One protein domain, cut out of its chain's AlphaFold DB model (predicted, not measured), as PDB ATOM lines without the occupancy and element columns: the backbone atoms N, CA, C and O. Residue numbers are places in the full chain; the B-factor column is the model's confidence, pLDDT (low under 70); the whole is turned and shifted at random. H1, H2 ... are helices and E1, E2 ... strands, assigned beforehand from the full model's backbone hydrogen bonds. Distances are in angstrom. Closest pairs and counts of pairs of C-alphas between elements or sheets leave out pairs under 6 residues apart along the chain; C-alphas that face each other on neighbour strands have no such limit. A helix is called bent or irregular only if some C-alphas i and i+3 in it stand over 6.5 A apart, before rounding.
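What this domain is: This is residues 237 to 326 and 339 to 375 of the 389 residues of the protein "Hypothetical protein" of Symbiodinium sp. CCMP2456 (UniProt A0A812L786). An elongated, loose model has a bent two-stranded hairpin, E1 and E2, at one end and helix H2 at the other, with helices H1 and H3 between them. The 127 printed residues include, in order, E1, E2, H1, H2 and H3, a mixed class with an antiparallel sheet; the radius of gyration of the C-alphas is 18.4 A and the spans are 59 by 34 by 24 A.

How they stand to each other: E1, residues 237 to 244, and E2, residues 250 to 258, pair with N 240 and O 254 2.9 A apart. H1, residues 261 to 270, touches H3, residues 353 to 374, at a steep tilt of 46 degrees, the same way; the closest C-alphas, Ser 262 and Cys 371, are 6.6 A apart. The closest C-alphas of E1 and H3, Arg 241 and Thr 356, are 5.5 A apart. H2, residues 285 to 302, touches no helix. Every O i to N i+4 pair is within hydrogen-bond range in H1 and H2, and 17 of 18 in H3.

Where its parts are: E1 begins at C-alpha 237 (150.408, 151.535, 101.202). H2 is 25.8 A long. H3, 32.8 A long, is only just irregular, with C-alphas 353 and 356 6.6 A apart, and ends at C-alpha 374 (133.720, 142.287, 108.791).

The domain as a whole: Residues 327 to 338 are cut out, a 13.1 A gap between C-alphas 326 and 339, both residues under pLDDT 70. The H1 to H2 link is long.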
ATOM      1  N   THR A 237     150.257 150.746 102.435       97.81
ATOM      2  CA  THR A 237     150.408 151.535 101.202       97.81
ATOM      3  C   THR A 237     149.180 151.425 100.315       97.81
ATOM      4  O   THR A 237     148.450 150.436 100.345       97.81
ATOM      5  N   THR A 238     148.941 152.468  99.524       97.69
ATOM      6  CA  THR A 238     147.973 152.438  98.430       97.69
ATOM      7  C   THR A 238     148.579 153.079  97.195       97.69
ATOM      8  O   THR A 238     149.228 154.126  97.275       97.69
ATOM      9  N   THR A 239     148.340 152.472  96.037       98.12
ATOM     10  CA  THR A 239     148.752 153.039  94.757       98.12
ATOM     11  C   THR A 239     147.972 154.324  94.499       98.12
ATOM     12  O   THR A 239     146.741 154.327  94.510       98.12
ATOM     13  N   ILE A 240     148.678 155.423  94.248       97.81
ATOM     14  CA  ILE A 240     148.089 156.716  93.878       97.81
ATOM     15  C   ILE A 240     148.866 157.358  92.736       97.81
ATOM     16  O   ILE A 240     150.021 157.027  92.483       97.81
ATOM     17  N   ARG A 241     148.254 158.353  92.094       97.38
ATOM     18  CA  ARG A 241     148.925 159.219  91.121       97.38
ATOM     19  C   ARG A 241     149.393 160.504  91.781       97.38
ATOM     20  O   ARG A 241     148.569 161.232  92.331       97.38
ATOM     21  N   VAL A 242     150.682 160.809  91.675       96.94
ATOM     22  CA  VAL A 242     151.290 162.048  92.186       96.94
ATOM     23  C   VAL A 242     151.995 162.822  91.079       96.94
ATOM     24  O   VAL A 242     152.372 162.264  90.044       96.94
ATOM     25  N   LEU A 243     152.190 164.121  91.301       96.69
ATOM     26  CA  LEU A 243     153.084 164.945  90.495       96.69
ATOM     27  C   LEU A 243     154.520 164.819  91.006       96.69
ATOM     28  O   LEU A 243     154.813 165.137  92.154       96.69
ATOM     29  N   ASN A 244     155.430 164.391  90.135       95.19
ATOM     30  CA  ASN A 244     156.859 164.391  90.409       95.19
ATOM     31  C   ASN A 244     157.500 165.649  89.805       95.19
ATOM     32  O   ASN A 244     157.502 165.828  88.585       95.19
ATOM     33  N   HIS A 245     158.051 166.505  90.668       93.31
ATOM     34  CA  HIS A 245     158.704 167.769  90.294       93.31
ATOM     35  C   HIS A 245     160.215 167.647  90.063       93.31
ATOM     36  O   HIS A 245     160.881 168.643  89.790       93.31
ATOM     37  N   LYS A 246     160.794 166.441  90.148       92.50
ATOM     38  CA  LYS A 246     162.213 166.226  89.829       92.50
ATOM     39  C   LYS A 246     162.423 166.292  88.309       92.50
ATOM     40  O   LYS A 246     162.401 165.275  87.619       92.50
ATOM     41  N   GLY A 247     162.625 167.504  87.788       93.25
ATOM     42  CA  GLY A 247     162.838 167.785  86.365       93.25
ATOM     43  C   GLY A 247     161.559 168.236  85.658       93.25
ATOM     44  O   GLY A 247     160.860 169.129  86.131       93.25
ATOM     45  N   LYS A 248     161.243 167.640  84.500       93.94
ATOM     46  CA  LYS A 248     159.969 167.916  83.816       93.94
ATOM     47  C   LYS A 248     158.836 167.310  84.643       93.94
ATOM     48  O   LYS A 248     158.848 166.098  84.845       93.94
ATOM     49  N   VAL A 249     157.869 168.133  85.056       96.00
ATOM     50  CA  VAL A 249     156.689 167.697  85.819       96.00
ATOM     51  C   VAL A 249     156.009 166.538  85.094       96.00
ATOM     52  O   VAL A 249     155.578 166.675  83.945       96.00
ATOM     53  N   ARG A 250     155.952 165.380  85.754       97.00
ATOM     54  CA  ARG A 250     155.340 164.153  85.229       97.00
ATOM     55  C   ARG A 250     154.406 163.564  86.271       97.00
ATOM     56  O   ARG A 250     154.683 163.623  87.465       97.00
ATOM     57  N   MET A 251     153.309 162.989  85.796       97.00
ATOM     58  CA  MET A 251     152.442 162.158  86.623       97.00
ATOM     59  C   MET A 251     153.092 160.781  86.775       97.00
ATOM     60  O   MET A 251     153.589 160.223  85.793       97.00
ATOM     61  N   GLN A 252     153.128 160.273  88.001       96.94
ATOM     62  CA  GLN A 252     153.716 158.984  88.339       96.94
ATOM     63  C   GLN A 252     152.792 158.240  89.305       96.94
ATOM     64  O   GLN A 252     152.269 158.840  90.244       96.94
ATOM     65  N   GLU A 253     152.610 156.941  89.075       97.81
ATOM     66  CA  GLU A 253     151.986 156.049  90.051       97.81
ATOM     67  C   GLU A 253     153.018 155.628  91.100       97.81
ATOM     68  O   GLU A 253     154.142 155.245  90.764       97.81
ATOM     69  N   VAL A 254     152.656 155.769  92.373       97.25
ATOM     70  CA  VAL A 254     153.518 155.466  93.519       97.25
ATOM     71  C   VAL A 254     152.725 154.738  94.596       97.25
ATOM     72  O   VAL A 254     151.540 155.009  94.787       97.25
ATOM     73  N   GLU A 255     153.402 153.858  95.330       98.12
ATOM     74  CA  GLU A 255     152.895 153.299  96.583       98.12
ATOM     75  C   GLU A 255     153.021 154.355  97.680       98.12
ATOM     76  O   GLU A 255     154.126 154.674  98.127       98.12
ATOM     77  N   TRP A 256     151.896 154.952  98.072       97.62
ATOM     78  CA  TRP A 256     151.882 156.027  99.059       97.62
ATOM     79  C   TRP A 256     151.516 155.510 100.446       97.62
ATOM     80  O   TRP A 256     150.548 154.755 100.565       97.62
ATOM     81  N   PRO A 257     152.249 155.921 101.495       97.56
ATOM     82  CA  PRO A 257     151.985 155.471 102.850       97.56
ATOM     83  C   PRO A 257     150.654 156.018 103.375       97.56
ATOM     84  O   PRO A 257     150.349 157.214 103.281       97.56
ATOM     85  N   VAL A 258     149.880 155.125 103.975       97.19
ATOM     86  CA  VAL A 258     148.601 155.404 104.623       97.19
ATOM     87  C   VAL A 258     148.526 154.675 105.962       97.19
ATOM     88  O   VAL A 258     149.111 153.611 106.155       97.19
ATOM     89  N   LEU A 259     147.808 155.274 106.898       96.69
ATOM     90  CA  LEU A 259     147.501 154.743 108.217       96.69
ATOM     91  C   LEU A 259     145.997 154.489 108.248       96.69
ATOM     92  O   LEU A 259     145.206 155.400 108.502       96.69
ATOM     93  N   PHE A 260     145.593 153.269 107.909       97.19
ATOM     94  CA  PHE A 260     144.180 152.913 107.851       97.19
ATOM     95  C   PHE A 260     143.522 152.997 109.232       97.19
ATOM     96  O   PHE A 260     144.177 152.825 110.265       97.19
ATOM     97  N   LEU A 261     142.208 153.247 109.262       95.12
ATOM     98  CA  LEU A 261     141.463 153.280 110.521       95.12
ATOM     99  C   LEU A 261     141.548 151.912 111.201       95.12
ATOM    100  O   LEU A 261     141.736 151.852 112.415       95.12
ATOM    101  N   SER A 262     141.506 150.824 110.424       96.31
ATOM    102  CA  SER A 262     141.677 149.475 110.964       96.31
ATOM    103  C   SER A 262     143.005 149.295 111.703       96.31
ATOM    104  O   SER A 262     143.045 148.650 112.751       96.31
ATOM    105  N   ASP A 263     144.090 149.867 111.171       96.56
ATOM    106  CA  ASP A 263     145.436 149.741 111.742       96.56
ATOM    107  C   ASP A 263     145.542 150.529 113.051       96.56
ATOM    108  O   ASP A 263     146.091 150.032 114.041       96.56
ATOM    109  N   TRP A 264     144.941 151.723 113.090       95.81
ATOM    110  CA  TRP A 264     144.794 152.501 114.316       95.81
ATOM    111  C   TRP A 264     144.008 151.734 115.373       95.81
ATOM    112  O   TRP A 264     144.520 151.540 116.474       95.81
ATOM    113  N   VAL A 265     142.799 151.270 115.046       95.50
ATOM    114  CA  VAL A 265     141.921 150.584 116.002       95.50
ATOM    115  C   VAL A 265     142.609 149.350 116.580       95.50
ATOM    116  O   VAL A 265     142.665 149.219 117.800       95.50
ATOM    117  N   ARG A 266     143.227 148.500 115.747       95.38
ATOM    118  CA  ARG A 266     143.991 147.337 116.235       95.38
ATOM    119  C   ARG A 266     145.097 147.752 117.200       95.38
ATOM    120  O   ARG A 266     145.196 147.184 118.282       95.38
ATOM    121  N   SER A 267     145.896 148.752 116.835       95.12
ATOM    122  CA  SER A 267     147.021 149.206 117.661       95.12
ATOM    123  C   SER A 267     146.550 149.770 119.009       95.12
ATOM    124  O   SER A 267     147.150 149.493 120.049       95.12
ATOM    125  N   ILE A 268     145.446 150.526 119.006       95.00
ATOM    126  CA  ILE A 268     144.827 151.112 120.206       95.00
ATOM    127  C   ILE A 268     144.281 150.024 121.118       95.00
ATOM    128  O   ILE A 268     144.582 150.022 122.307       95.00
ATOM    129  N   CYS A 269     143.538 149.075 120.562       94.31
ATOM    130  CA  CYS A 269     142.969 147.965 121.309       94.31
ATOM    131  C   CYS A 269     144.049 147.039 121.896       94.31
ATOM    132  O   CYS A 269     143.934 146.647 123.053       94.31
ATOM    133  N   VAL A 270     145.144 146.772 121.170       93.44
ATOM    134  CA  VAL A 270     146.312 146.038 121.706       93.44
ATOM    135  C   VAL A 270     146.956 146.776 122.886       93.44
ATOM    136  O   VAL A 270     147.496 146.141 123.788       93.44
ATOM    137  N   SER A 271     146.876 148.108 122.901       93.06
ATOM    138  CA  SER A 271     147.438 148.952 123.963       93.06
ATOM    139  C   SER A 271     146.505 149.151 125.166       93.06
ATOM    140  O   SER A 271     146.912 149.816 126.113       93.06
ATOM    141  N   GLY A 272     145.293 148.587 125.130       93.06
ATOM    142  CA  GLY A 272     144.287 148.671 126.198       93.06
ATOM    143  C   GLY A 272     142.897 149.088 125.701       93.06
ATOM    144  O   GLY A 272     141.888 148.598 126.209       93.06
ATOM    145  N   GLY A 273     142.830 149.889 124.632       94.88
ATOM    146  CA  GLY A 273     141.585 150.315 123.986       94.88
ATOM    147  C   GLY A 273     140.949 151.585 124.558       94.88
ATOM    148  O   GLY A 273     140.034 152.121 123.938       94.88
ATOM    149  N   GLU A 274     141.454 152.131 125.662       95.12
ATOM    150  CA  GLU A 274     140.820 153.192 126.459       95.12
ATOM    151  C   GLU A 274     140.472 154.433 125.641       95.12
ATOM    152  O   GLU A 274     139.420 155.040 125.834       95.12
ATOM    153  N   MET A 275     141.321 154.789 124.675       93.62
ATOM    154  CA  MET A 275     141.079 155.942 123.807       93.62
ATOM    155  C   MET A 275     139.816 155.788 122.943       93.62
ATOM    156  O   MET A 275     139.181 156.791 122.621       93.62
ATOM    157  N   LEU A 276     139.466 154.563 122.544       95.00
ATOM    158  CA  LEU A 276     138.275 154.278 121.738       95.00
ATOM    159  C   LEU A 276     137.088 153.821 122.587       95.00
ATOM    160  O   LEU A 276     135.952 153.997 122.168       95.00
ATOM    161  N   LEU A 277     137.345 153.270 123.772       95.69
ATOM    162  CA  LEU A 277     136.359 152.628 124.640       95.69
ATOM    163  C   LEU A 277     135.963 153.525 125.825       95.69
ATOM    164  O   LEU A 277     135.767 153.054 126.940       95.69
ATOM    165  N   ALA A 278     135.880 154.840 125.591       94.56
ATOM    166  CA  ALA A 278     135.444 155.835 126.577       94.56
ATOM    167  C   ALA A 278     136.211 155.800 127.920       94.56
ATOM    168  O   ALA A 278     135.646 156.067 128.975       94.56
ATOM    169  N   GLY A 279     137.512 155.496 127.881       95.50
ATOM    170  CA  GLY A 279     138.369 155.398 129.066       95.50
ATOM    171  C   GLY A 279     138.432 154.007 129.704       95.50
ATOM    172  O   GLY A 279     139.150 153.843 130.687       95.50
ATOM    173  N   HIS A 280     137.727 153.017 129.153       96.31
ATOM    174  CA  HIS A 280     137.699 151.641 129.656       96.31
ATOM    175  C   HIS A 280     138.579 150.699 128.841       96.31
ATOM    176  O   HIS A 280     138.893 150.955 127.683       96.31
ATOM    177  N   THR A 281     138.965 149.578 129.440       95.62
ATOM    178  CA  THR A 281     139.757 148.560 128.736       95.62
ATOM    179  C   THR A 281     138.866 147.492 128.110       95.62
ATOM    180  O   THR A 281     137.705 147.331 128.484       95.62
ATOM    181  N   LEU A 282     139.427 146.684 127.207       93.12
ATOM    182  CA  LEU A 282     138.739 145.505 126.661       93.12
ATOM    183  C   LEU A 282     138.324 144.469 127.725       93.12
ATOM    184  O   LEU A 282     137.447 143.654 127.457       93.12
ATOM    185  N   ASN A 283     138.921 144.501 128.923       93.50
ATOM    186  CA  ASN A 283     138.557 143.616 130.037       93.50
ATOM    187  C   ASN A 283     137.311 144.094 130.804       93.50
ATOM    188  O   ASN A 283     136.854 143.411 131.716       93.50
ATOM    189  N   GLU A 284     136.777 145.268 130.461       94.81
ATOM    190  CA  GLU A 284     135.603 145.872 131.094       94.81
ATOM    191  C   GLU A 284     134.466 146.071 130.070       94.81
ATOM    192  O   GLU A 284     134.001 147.203 129.902       94.81
ATOM    193  N   PRO A 285     134.016 145.009 129.363       95.50
ATOM    194  CA  PRO A 285     133.040 145.132 128.283       95.50
ATOM    195  C   PRO A 285     131.786 145.876 128.721       95.50
ATOM    196  O   PRO A 285     131.439 146.877 128.103       95.50
ATOM    197  N   ASP A 286     131.210 145.486 129.858       97.25
ATOM    198  CA  ASP A 286     129.976 146.068 130.393       97.25
ATOM    199  C   ASP A 286     130.034 147.599 130.536       97.25
ATOM    200  O   ASP A 286     129.026 148.288 130.351       97.25
ATOM    201  N   ARG A 287     131.217 148.155 130.845       97.25
ATOM    202  CA  ARG A 287     131.384 149.596 131.068       97.25
ATOM    203  C   ARG A 287     131.308 150.384 129.771       97.25
ATOM    204  O   ARG A 287     130.522 151.325 129.678       97.25
ATOM    205  N   PHE A 288     132.093 150.010 128.758       96.94
ATOM    206  CA  PHE A 288     132.056 150.743 127.491       96.94
ATOM    207  C   PHE A 288     130.803 150.416 126.677       96.94
ATOM    208  O   PHE A 288     130.284 151.305 126.000       96.94
ATOM    209  N   THR A 289     130.265 149.194 126.772       97.69
ATOM    210  CA  THR A 289     129.039 148.820 126.056       97.69
ATOM    211  C   THR A 289     127.846 149.632 126.534       97.69
ATOM    212  O   THR A 289     127.067 150.096 125.707       97.69
ATOM    213  N   SER A 290     127.731 149.874 127.847       97.94
ATOM    214  CA  SER A 290     126.661 150.715 128.401       97.94
ATOM    215  C   SER A 290     126.741 152.163 127.894       97.94
ATOM    216  O   SER A 290     125.721 152.788 127.584       97.94
ATOM    217  N   ILE A 291     127.960 152.692 127.742       97.81
ATOM    218  CA  ILE A 291     128.185 154.037 127.195       97.81
ATOM    219  C   ILE A 291     127.784 154.090 125.716       97.81
ATOM    220  O   ILE A 291     127.113 155.038 125.300       97.81
ATOM    221  N   PHE A 292     128.167 153.090 124.918       97.69
ATOM    222  CA  PHE A 292     127.819 153.036 123.496       97.69
ATOM    223  C   PHE A 292     126.321 152.837 123.273       97.69
ATOM    224  O   PHE A 292     125.748 153.517 122.426       97.69
ATOM    225  N   GLU A 293     125.667 151.992 124.067       98.00
ATOM    226  CA  GLU A 293     124.210 151.839 124.066       98.00
ATOM    227  C   GLU A 293     123.518 153.188 124.284       98.00
ATOM    228  O   GLU A 293     122.765 153.651 123.426       98.00
ATOM    229  N   THR A 294     123.891 153.884 125.363       98.00
ATOM    230  CA  THR A 294     123.361 155.215 125.692       98.00
ATOM    231  C   THR A 294     123.601 156.218 124.559       98.00
ATOM    232  O   THR A 294     122.738 157.047 124.255       98.00
ATOM    233  N   PHE A 295     124.779 156.177 123.926       97.69
ATOM    234  CA  PHE A 295     125.086 157.031 122.780       97.69
ATOM    235  C   PHE A 295     124.134 156.757 121.612       97.69
ATOM    236  O   PHE A 295     123.537 157.700 121.091       97.69
ATOM    237  N   TRP A 296     123.974 155.496 121.206       97.69
ATOM    238  CA  TRP A 296     123.166 155.132 120.042       97.69
ATOM    239  C   TRP A 296     121.669 155.337 120.271       97.69
ATOM    240  O   TRP A 296     120.979 155.785 119.357       97.69
ATOM    241  N   GLU A 297     121.163 155.117 121.486       97.56
ATOM    242  CA  GLU A 297     119.784 155.463 121.854       97.56
ATOM    243  C   GLU A 297     119.509 156.961 121.676       97.56
ATOM    244  O   GLU A 297     118.530 157.358 121.040       97.56
ATOM    245  N   ARG A 298     120.413 157.811 122.175       97.94
ATOM    246  CA  ARG A 298     120.301 159.270 122.027       97.94
ATOM    247  C   ARG A 298     120.490 159.711 120.582       97.94
ATOM    248  O   ARG A 298     119.781 160.597 120.112       97.94
ATOM    249  N   TYR A 299     121.424 159.098 119.861       97.62
ATOM    250  CA  TYR A 299     121.668 159.423 118.459       97.62
ATOM    251  C   TYR A 299     120.475 159.044 117.575       97.62
ATOM    252  O   TYR A 299     120.160 159.777 116.640       97.62
ATOM    253  N   ARG A 300     119.749 157.965 117.898       97.88
ATOM    254  CA  ARG A 300     118.516 157.572 117.196       97.88
ATOM    255  C   ARG A 300     117.434 158.638 117.299       97.88
ATOM    256  O   ARG A 300     116.712 158.847 116.335       97.88
ATOM    257  N   PHE A 301     117.351 159.347 118.422       97.50
ATOM    258  CA  PHE A 301     116.427 160.472 118.552       97.50
ATOM    259  C   PHE A 301     116.786 161.635 117.610       97.50
ATOM    260  O   PHE A 301     115.903 162.293 117.071       97.50
ATOM    261  N   VAL A 302     118.081 161.880 117.390       97.69
ATOM    262  CA  VAL A 302     118.569 162.959 116.514       97.69
ATOM    263  C   VAL A 302     118.458 162.588 115.032       97.69
ATOM    264  O   VAL A 302     118.170 163.449 114.205       97.69
ATOM    265  N   ASN A 303     118.714 161.327 114.687       97.50
ATOM    266  CA  ASN A 303     118.707 160.838 113.312       97.50
ATOM    267  C   ASN A 303     118.100 159.424 113.248       97.50
ATOM    268  O   ASN A 303     118.854 158.448 113.206       97.50
ATOM    269  N   PRO A 304     116.761 159.294 113.281       97.75
ATOM    270  CA  PRO A 304     116.087 157.995 113.353       97.75
ATOM    271  C   PRO A 304     116.275 157.143 112.094       97.75
ATOM    272  O   PRO A 304     116.297 155.920 112.197       97.75
ATOM    273  N   ASP A 305     116.499 157.777 110.942       97.69
ATOM    274  CA  ASP A 305     116.643 157.119 109.635       97.69
ATOM    275  C   ASP A 305     118.108 156.778 109.298       97.69
ATOM    276  O   ASP A 305     118.473 156.549 108.144       97.69
ATOM    277  N   HIS A 306     119.001 156.779 110.293       95.88
ATOM    278  CA  HIS A 306     120.394 156.420 110.063       95.88
ATOM    279  C   HIS A 306     120.521 154.923 109.724       95.88
ATOM    280  O   HIS A 306     120.144 154.065 110.521       95.88
ATOM    281  N   SER A 307     121.160 154.606 108.591       94.75
ATOM    282  CA  SER A 307     121.337 153.231 108.070       94.75
ATOM    283  C   SER A 307     121.937 152.213 109.055       94.75
ATOM    284  O   SER A 307     121.756 151.009 108.898       94.75
ATOM    285  N   ILE A 308     122.617 152.670 110.111       94.25
ATOM    286  CA  ILE A 308     123.133 151.787 111.172       94.25
ATOM    287  C   ILE A 308     122.021 151.000 111.890       94.25
ATOM    288  O   ILE A 308     122.298 149.936 112.436       94.25
ATOM    289  N   TYR A 309     120.778 151.495 111.877       95.94
ATOM    290  CA  TYR A 309     119.631 150.839 112.512       95.94
ATOM    291  C   TYR A 309     118.933 149.805 111.624       95.94
ATOM    292  O   TYR A 309     118.097 149.060 112.124       95.94
ATOM    293  N   GLU A 310     119.264 149.743 110.333       94.62
ATOM    294  CA  GLU A 310     118.680 148.774 109.397       94.62
ATOM    295  C   GLU A 310     119.305 147.374 109.544       94.62
ATOM    296  O   GLU A 310     118.729 146.379 109.105       94.62
ATOM    297  N   GLY A 311     120.496 147.289 110.147       88.19
ATOM    298  CA  GLY A 311     121.273 146.057 110.266       88.19
ATOM    299  C   GLY A 311     121.058 145.290 111.571       88.19
ATOM    300  O   GLY A 311     120.548 145.805 112.560       88.19
ATOM    301  N   SER A 312     121.546 144.048 111.600       91.44
ATOM    302  CA  SER A 312     121.608 143.202 112.803       91.44
ATOM    303  C   SER A 312     122.846 143.471 113.671       91.44
ATOM    304  O   SER A 312     123.284 142.585 114.405       91.44
ATOM    305  N   LEU A 313     123.476 144.642 113.529       93.44
ATOM    306  CA  LEU A 313     124.697 144.978 114.257       93.44
ATOM    307  C   LEU A 313     124.361 145.245 115.726       93.44
ATOM    308  O   LEU A 313     123.472 146.042 116.028       93.44
ATOM    309  N   ASP A 314     125.109 144.630 116.641       95.69
ATOM    310  CA  ASP A 314     125.013 144.969 118.058       95.69
ATOM    311  C   ASP A 314     125.687 146.324 118.314       95.69
ATOM    312  O   ASP A 314     126.914 146.441 118.386       95.69
ATOM    313  N   LEU A 315     124.865 147.367 118.436       96.56
ATOM    314  CA  LEU A 315     125.323 148.749 118.598       96.56
ATOM    315  C   LEU A 315     126.111 148.975 119.890       96.56
ATOM    316  O   LEU A 315     126.893 149.920 119.971       96.56
ATOM    317  N   ARG A 316     125.978 148.081 120.875       97.06
ATOM    318  CA  ARG A 316     126.753 148.121 122.119       97.06
ATOM    319  C   ARG A 316     128.252 147.933 121.881       97.06
ATOM    320  O   ARG A 316     129.054 148.370 122.696       97.06
ATOM    321  N   PHE A 317     128.635 147.336 120.753       95.81
ATOM    322  CA  PHE A 317     130.030 147.172 120.329       95.81
ATOM    323  C   PHE A 317     130.407 148.084 119.149       95.81
ATOM    324  O   PHE A 317     131.526 148.015 118.641       95.81
ATOM    325  N   ALA A 318     129.496 148.955 118.703       96.19
ATOM    326  CA  ALA A 318     129.736 149.859 117.585       96.19
ATOM    327  C   ALA A 318     130.352 151.179 118.074       96.19
ATOM    328  O   ALA A 318     129.668 152.021 118.657       96.19
ATOM    329  N   ILE A 319     131.644 151.380 117.798       95.56
ATOM    330  CA  ILE A 319     132.361 152.613 118.154       95.56
ATOM    331  C   ILE A 319     131.845 153.769 117.277       95.56
ATOM    332  O   ILE A 319     131.956 153.691 116.048       95.56
ATOM    333  N   PRO A 320     131.325 154.865 117.857       94.31
ATOM    334  CA  PRO A 320     130.899 156.017 117.077       94.31
ATOM    335  C   PRO A 320     132.112 156.777 116.529       94.31
ATOM    336  O   PRO A 320     132.925 157.319 117.278       94.31
ATOM    337  N   VAL A 321     132.229 156.838 115.201       91.38
ATOM    338  CA  VAL A 321     133.325 157.524 114.506       91.38
ATOM    339  C   VAL A 321     132.769 158.642 113.633       91.38
ATOM    340  O   VAL A 321     131.911 158.418 112.784       91.38
ATOM    341  N   ALA A 322     133.307 159.847 113.804       87.12
ATOM    342  CA  ALA A 322     133.042 160.977 112.923       87.12
ATOM    343  C   ALA A 322     134.230 161.185 111.977       87.12
ATOM    344  O   ALA A 322     135.352 161.437 112.420       87.12
ATOM    345  N   CYS A 323     133.985 161.113 110.668       82.56
ATOM    346  CA  CYS A 323     134.988 161.462 109.668       82.56
ATOM    347  C   CYS A 323     134.941 162.969 109.397       82.56
ATOM    348  O   CYS A 323     133.893 163.522 109.065       82.56
ATOM    349  N   HIS A 324     136.084 163.640 109.513       76.69
ATOM    350  CA  HIS A 324     136.218 165.053 109.181       76.69
ATOM    351  C   HIS A 324     137.456 165.268 108.315       76.69
ATOM    352  O   HIS A 324     138.560 164.889 108.704       76.69
ATOM    353  N   GLY A 325     137.281 165.908 107.159       70.50
ATOM    354  CA  GLY A 325     138.397 166.414 106.369       70.50
ATOM    355  C   GLY A 325     138.902 167.719 106.974       70.50
ATOM    356  O   GLY A 325     138.198 168.727 106.938       70.50
ATOM    357  N   ASP A 326     140.111 167.715 107.535       66.56
ATOM    358  CA  ASP A 326     140.792 168.965 107.877       66.56
ATOM    359  C   ASP A 326     141.407 169.531 106.592       66.56
ATOM    360  O   ASP A 326     142.546 169.231 106.245       66.56
ATOM    361  N   SER A 339     139.989 163.160 119.698       68.94
ATOM    362  CA  SER A 339     141.136 162.381 119.225       68.94
ATOM    363  C   SER A 339     141.113 162.328 117.696       68.94
ATOM    364  O   SER A 339     140.104 161.961 117.096       68.94
ATOM    365  N   ARG A 340     142.206 162.751 117.055       81.56
ATOM    366  CA  ARG A 340     142.329 162.763 115.594       81.56
ATOM    367  C   ARG A 340     143.235 161.621 115.172       81.56
ATOM    368  O   ARG A 340     144.410 161.609 115.528       81.56
ATOM    369  N   LEU A 341     142.685 160.687 114.405       86.00
ATOM    370  CA  LEU A 341     143.452 159.616 113.780       86.00
ATOM    371  C   LEU A 341     143.877 160.087 112.392       86.00
ATOM    372  O   LEU A 341     143.047 160.450 111.558       86.00
ATOM    373  N   LEU A 342     145.185 160.155 112.174       88.62
ATOM    374  CA  LEU A 342     145.758 160.595 110.909       88.62
ATOM    375  C   LEU A 342     145.648 159.466 109.884       88.62
ATOM    376  O   LEU A 342     146.129 158.373 110.159       88.62
ATOM    377  N   PHE A 343     145.089 159.750 108.705       90.75
ATOM    378  CA  PHE A 343     145.046 158.792 107.594       90.75
ATOM    379  C   PHE A 343     146.294 158.876 106.706       90.75
ATOM    380  O   PHE A 343     146.950 157.877 106.437       90.75
ATOM    381  N   THR A 344     146.660 160.071 106.241       92.31
ATOM    382  CA  THR A 344     147.861 160.270 105.419       92.31
ATOM    383  C   THR A 344     148.334 161.719 105.487       92.31
ATOM    384  O   THR A 344     147.577 162.616 105.859       92.31
ATOM    385  N   VAL A 345     149.591 161.953 105.112       89.94
ATOM    386  CA  VAL A 345     150.170 163.287 104.916       89.94
ATOM    387  C   VAL A 345     150.670 163.358 103.489       89.94
ATOM    388  O   VAL A 345     151.418 162.484 103.060       89.94
ATOM    389  N   MET A 346     150.282 164.406 102.765       89.56
ATOM    390  CA  MET A 346     150.729 164.630 101.397       89.56
ATOM    391  C   MET A 346     151.166 166.078 101.179       89.56
ATOM    392  O   MET A 346     150.384 166.989 101.462       89.56
ATOM    393  N   PRO A 347     152.383 166.304 100.649       90.38
ATOM    394  CA  PRO A 347     152.816 167.631 100.240       90.38
ATOM    395  C   PRO A 347     151.914 168.201  99.145       90.38
ATOM    396  O   PRO A 347     151.533 167.495  98.209       90.38
ATOM    397  N   SER A 348     151.603 169.492  99.252       89.94
ATOM    398  CA  SER A 348     150.679 170.189  98.350       89.94
ATOM    399  C   SER A 348     151.091 170.120  96.871       89.94
ATOM    400  O   SER A 348     150.268 170.032  95.963       89.94
ATOM    401  N   GLU A 349     152.393 170.106  96.631       92.62
ATOM    402  CA  GLU A 349     153.028 170.024  95.329       92.62
ATOM    403  C   GLU A 349     152.822 168.656  94.664       92.62
ATOM    404  O   GLU A 349     152.795 168.576  93.437       92.62
ATOM    405  N   ASN A 350     152.608 167.590  95.440       93.94
ATOM    406  CA  ASN A 350     152.454 166.239  94.905       93.94
ATOM    407  C   ASN A 350     151.022 165.940  94.433       93.94
ATOM    408  O   ASN A 350     150.817 164.925  93.761       93.94
ATOM    409  N   TYR A 351     150.037 166.797  94.731       92.94
ATOM    410  CA  TYR A 351     148.653 166.578  94.303       92.94
ATOM    411  C   TYR A 351     148.504 166.681  92.783       92.94
ATOM    412  O   TYR A 351     148.702 167.732  92.172       92.94
ATOM    413  N   TYR A 352     148.038 165.598  92.161       92.06
ATOM    414  CA  TYR A 352     147.563 165.603  90.785       92.06
ATOM    415  C   TYR A 352     146.053 165.861  90.739       92.06
ATOM    416  O   TYR A 352     145.227 164.945  90.639       92.06
ATOM    417  N   LYS A 353     145.685 167.149  90.776       91.31
ATOM    418  CA  LYS A 353     144.282 167.603  90.742       91.31
ATOM    419  C   LYS A 353     143.449 166.874  91.818       91.31
ATOM    420  O   LYS A 353     143.947 166.544  92.889       91.31
ATOM    421  N   LYS A 354     142.175 166.592  91.523       91.56
ATOM    422  CA  LYS A 354     141.279 165.797  92.379       91.56
ATOM    423  C   LYS A 354     141.559 164.290  92.328       91.56
ATOM    424  O   LYS A 354     141.045 163.566  93.167       91.56
ATOM    425  N   GLN A 355     142.349 163.800  91.367       94.00
ATOM    426  CA  GLN A 355     142.540 162.355  91.193       94.00
ATOM    427  C   GLN A 355     143.289 161.740  92.372       94.00
ATOM    428  O   GLN A 355     142.866 160.707  92.876       94.00
ATOM    429  N   THR A 356     144.347 162.396  92.850       94.12
ATOM    430  CA  THR A 356     145.102 161.913  94.013       94.12
ATOM    431  C   THR A 356     144.220 161.810  95.255       94.12
ATOM    432  O   THR A 356     144.223 160.781  95.922       94.12
ATOM    433  N   LEU A 357     143.416 162.847  95.522       92.75
ATOM    434  CA  LEU A 357     142.481 162.863  96.649       92.75
ATOM    435  C   LEU A 357     141.404 161.786  96.514       92.75
ATOM    436  O   LEU A 357     141.147 161.077  97.478       92.75
ATOM    437  N   ASN A 358     140.824 161.611  95.326       94.88
ATOM    438  CA  ASN A 358     139.819 160.575  95.097       94.88
ATOM    439  C   ASN A 358     140.387 159.174  95.355       94.88
ATOM    440  O   ASN A 358     139.751 158.392  96.042       94.88
ATOM    441  N   MET A 359     141.604 158.876  94.886       96.69
ATOM    442  CA  MET A 359     142.232 157.570  95.131       96.69
ATOM    443  C   MET A 359     142.504 157.325  96.622       96.69
ATOM    444  O   MET A 359     142.299 156.216  97.114       96.69
ATOM    445  N   LEU A 360     142.935 158.359  97.351       95.06
ATOM    446  CA  LEU A 360     143.125 158.289  98.801       95.06
ATOM    447  C   LEU A 360     141.797 158.087  99.544       95.06
ATOM    448  O   LEU A 360     141.716 157.240 100.431       95.06
ATOM    449  N   HIS A 361     140.751 158.826  99.169       94.50
ATOM    450  CA  HIS A 361     139.415 158.662  99.741       94.50
ATOM    451  C   HIS A 361     138.835 157.283  99.433       94.50
ATOM    452  O   HIS A 361     138.301 156.649 100.334       94.50
ATOM    453  N   ASP A 362     138.995 156.779  98.210       96.62
ATOM    454  CA  ASP A 362     138.543 155.440  97.833       96.62
ATOM    455  C   ASP A 362     139.240 154.366  98.675       96.62
ATOM    456  O   ASP A 362     138.595 153.415  99.114       96.62
ATOM    457  N   ALA A 363     140.545 154.509  98.935       97.06
ATOM    458  CA  ALA A 363     141.282 153.602  99.812       97.06
ATOM    459  C   ALA A 363     140.753 153.655 101.257       97.06
ATOM    460  O   ALA A 363     140.489 152.610 101.851       97.06
ATOM    461  N   MET A 364     140.539 154.856 101.801       95.56
ATOM    462  CA  MET A 364     139.974 155.055 103.142       95.56
ATOM    463  C   MET A 364     138.557 154.476 103.265       95.56
ATOM    464  O   MET A 364     138.261 153.756 104.214       95.56
ATOM    465  N   VAL A 365     137.683 154.747 102.292       95.75
ATOM    466  CA  VAL A 365     136.299 154.250 102.274       95.75
ATOM    467  C   VAL A 365     136.273 152.729 102.182       95.75
ATOM    468  O   VAL A 365     135.494 152.103 102.893       95.75
ATOM    469  N   LYS A 366     137.137 152.119 101.362       97.31
ATOM    470  CA  LYS A 366     137.257 150.655 101.286       97.31
ATOM    471  C   LYS A 366     137.645 150.047 102.631       97.31
ATOM    472  O   LYS A 366     137.046 149.048 103.025       97.31
ATOM    473  N   ASP A 367     138.598 150.649 103.342       97.25
ATOM    474  CA  ASP A 367     138.990 150.204 104.683       97.25
ATOM    475  C   ASP A 367     137.834 150.318 105.688       97.25
ATOM    476  O   ASP A 367     137.495 149.354 106.373       97.25
ATOM    477  N   MET A 368     137.148 151.463 105.717       94.69
ATOM    478  CA  MET A 368     135.999 151.676 106.603       94.69
ATOM    479  C   MET A 368     134.837 150.727 106.290       94.69
ATOM    480  O   MET A 368     134.227 150.181 107.205       94.69
ATOM    481  N   GLN A 369     134.539 150.492 105.009       94.69
ATOM    482  CA  GLN A 369     133.518 149.533 104.585       94.69
ATOM    483  C   GLN A 369     133.876 148.109 105.003       94.69
ATOM    484  O   GLN A 369     132.988 147.358 105.405       94.69
ATOM    485  N   LYS A 370     135.158 147.741 104.923       95.56
ATOM    486  CA  LYS A 370     135.645 146.455 105.414       95.56
ATOM    487  C   LYS A 370     135.449 146.344 106.925       95.56
ATOM    488  O   LYS A 370     134.861 145.373 107.377       95.56
ATOM    489  N   CYS A 371     135.847 147.360 107.690       93.88
ATOM    490  CA  CYS A 371     135.639 147.395 109.142       93.88
ATOM    491  C   CYS A 371     134.156 147.310 109.523       93.88
ATOM    492  O   CYS A 371     133.808 146.643 110.489       93.88
ATOM    493  N   TYR A 372     133.282 147.974 108.763       91.25
ATOM    494  CA  TYR A 372     131.840 147.944 108.990       91.25
ATOM    495  C   TYR A 372     131.232 146.559 108.724       91.25
ATOM    496  O   TYR A 372     130.398 146.103 109.498       91.25
ATOM    497  N   LYS A 373     131.642 145.889 107.640       91.81
ATOM    498  CA  LYS A 373     131.098 144.580 107.244       91.81
ATOM    499  C   LYS A 373     131.669 143.426 108.058       91.81
ATOM    500  O   LYS A 373     130.921 142.554 108.484       91.81
ATOM    501  N   ASP A 374     132.983 143.425 108.241       94.31
ATOM    502  CA  ASP A 374     133.720 142.287 108.791       94.31
ATOM    503  C   ASP A 374     133.976 142.450 110.300       94.31
ATOM    504  O   ASP A 374     134.417 141.512 110.963       94.31
ATOM    505  N   GLY A 375     133.743 143.646 110.847       93.44
ATOM    506  CA  GLY A 375     134.217 144.019 112.174       93.44
ATOM    507  C   GLY A 375     135.744 144.141 112.230       93.44
ATOM    508  O   GLY A 375     136.458 144.097 111.223       93.44
TER     509      GLY A 375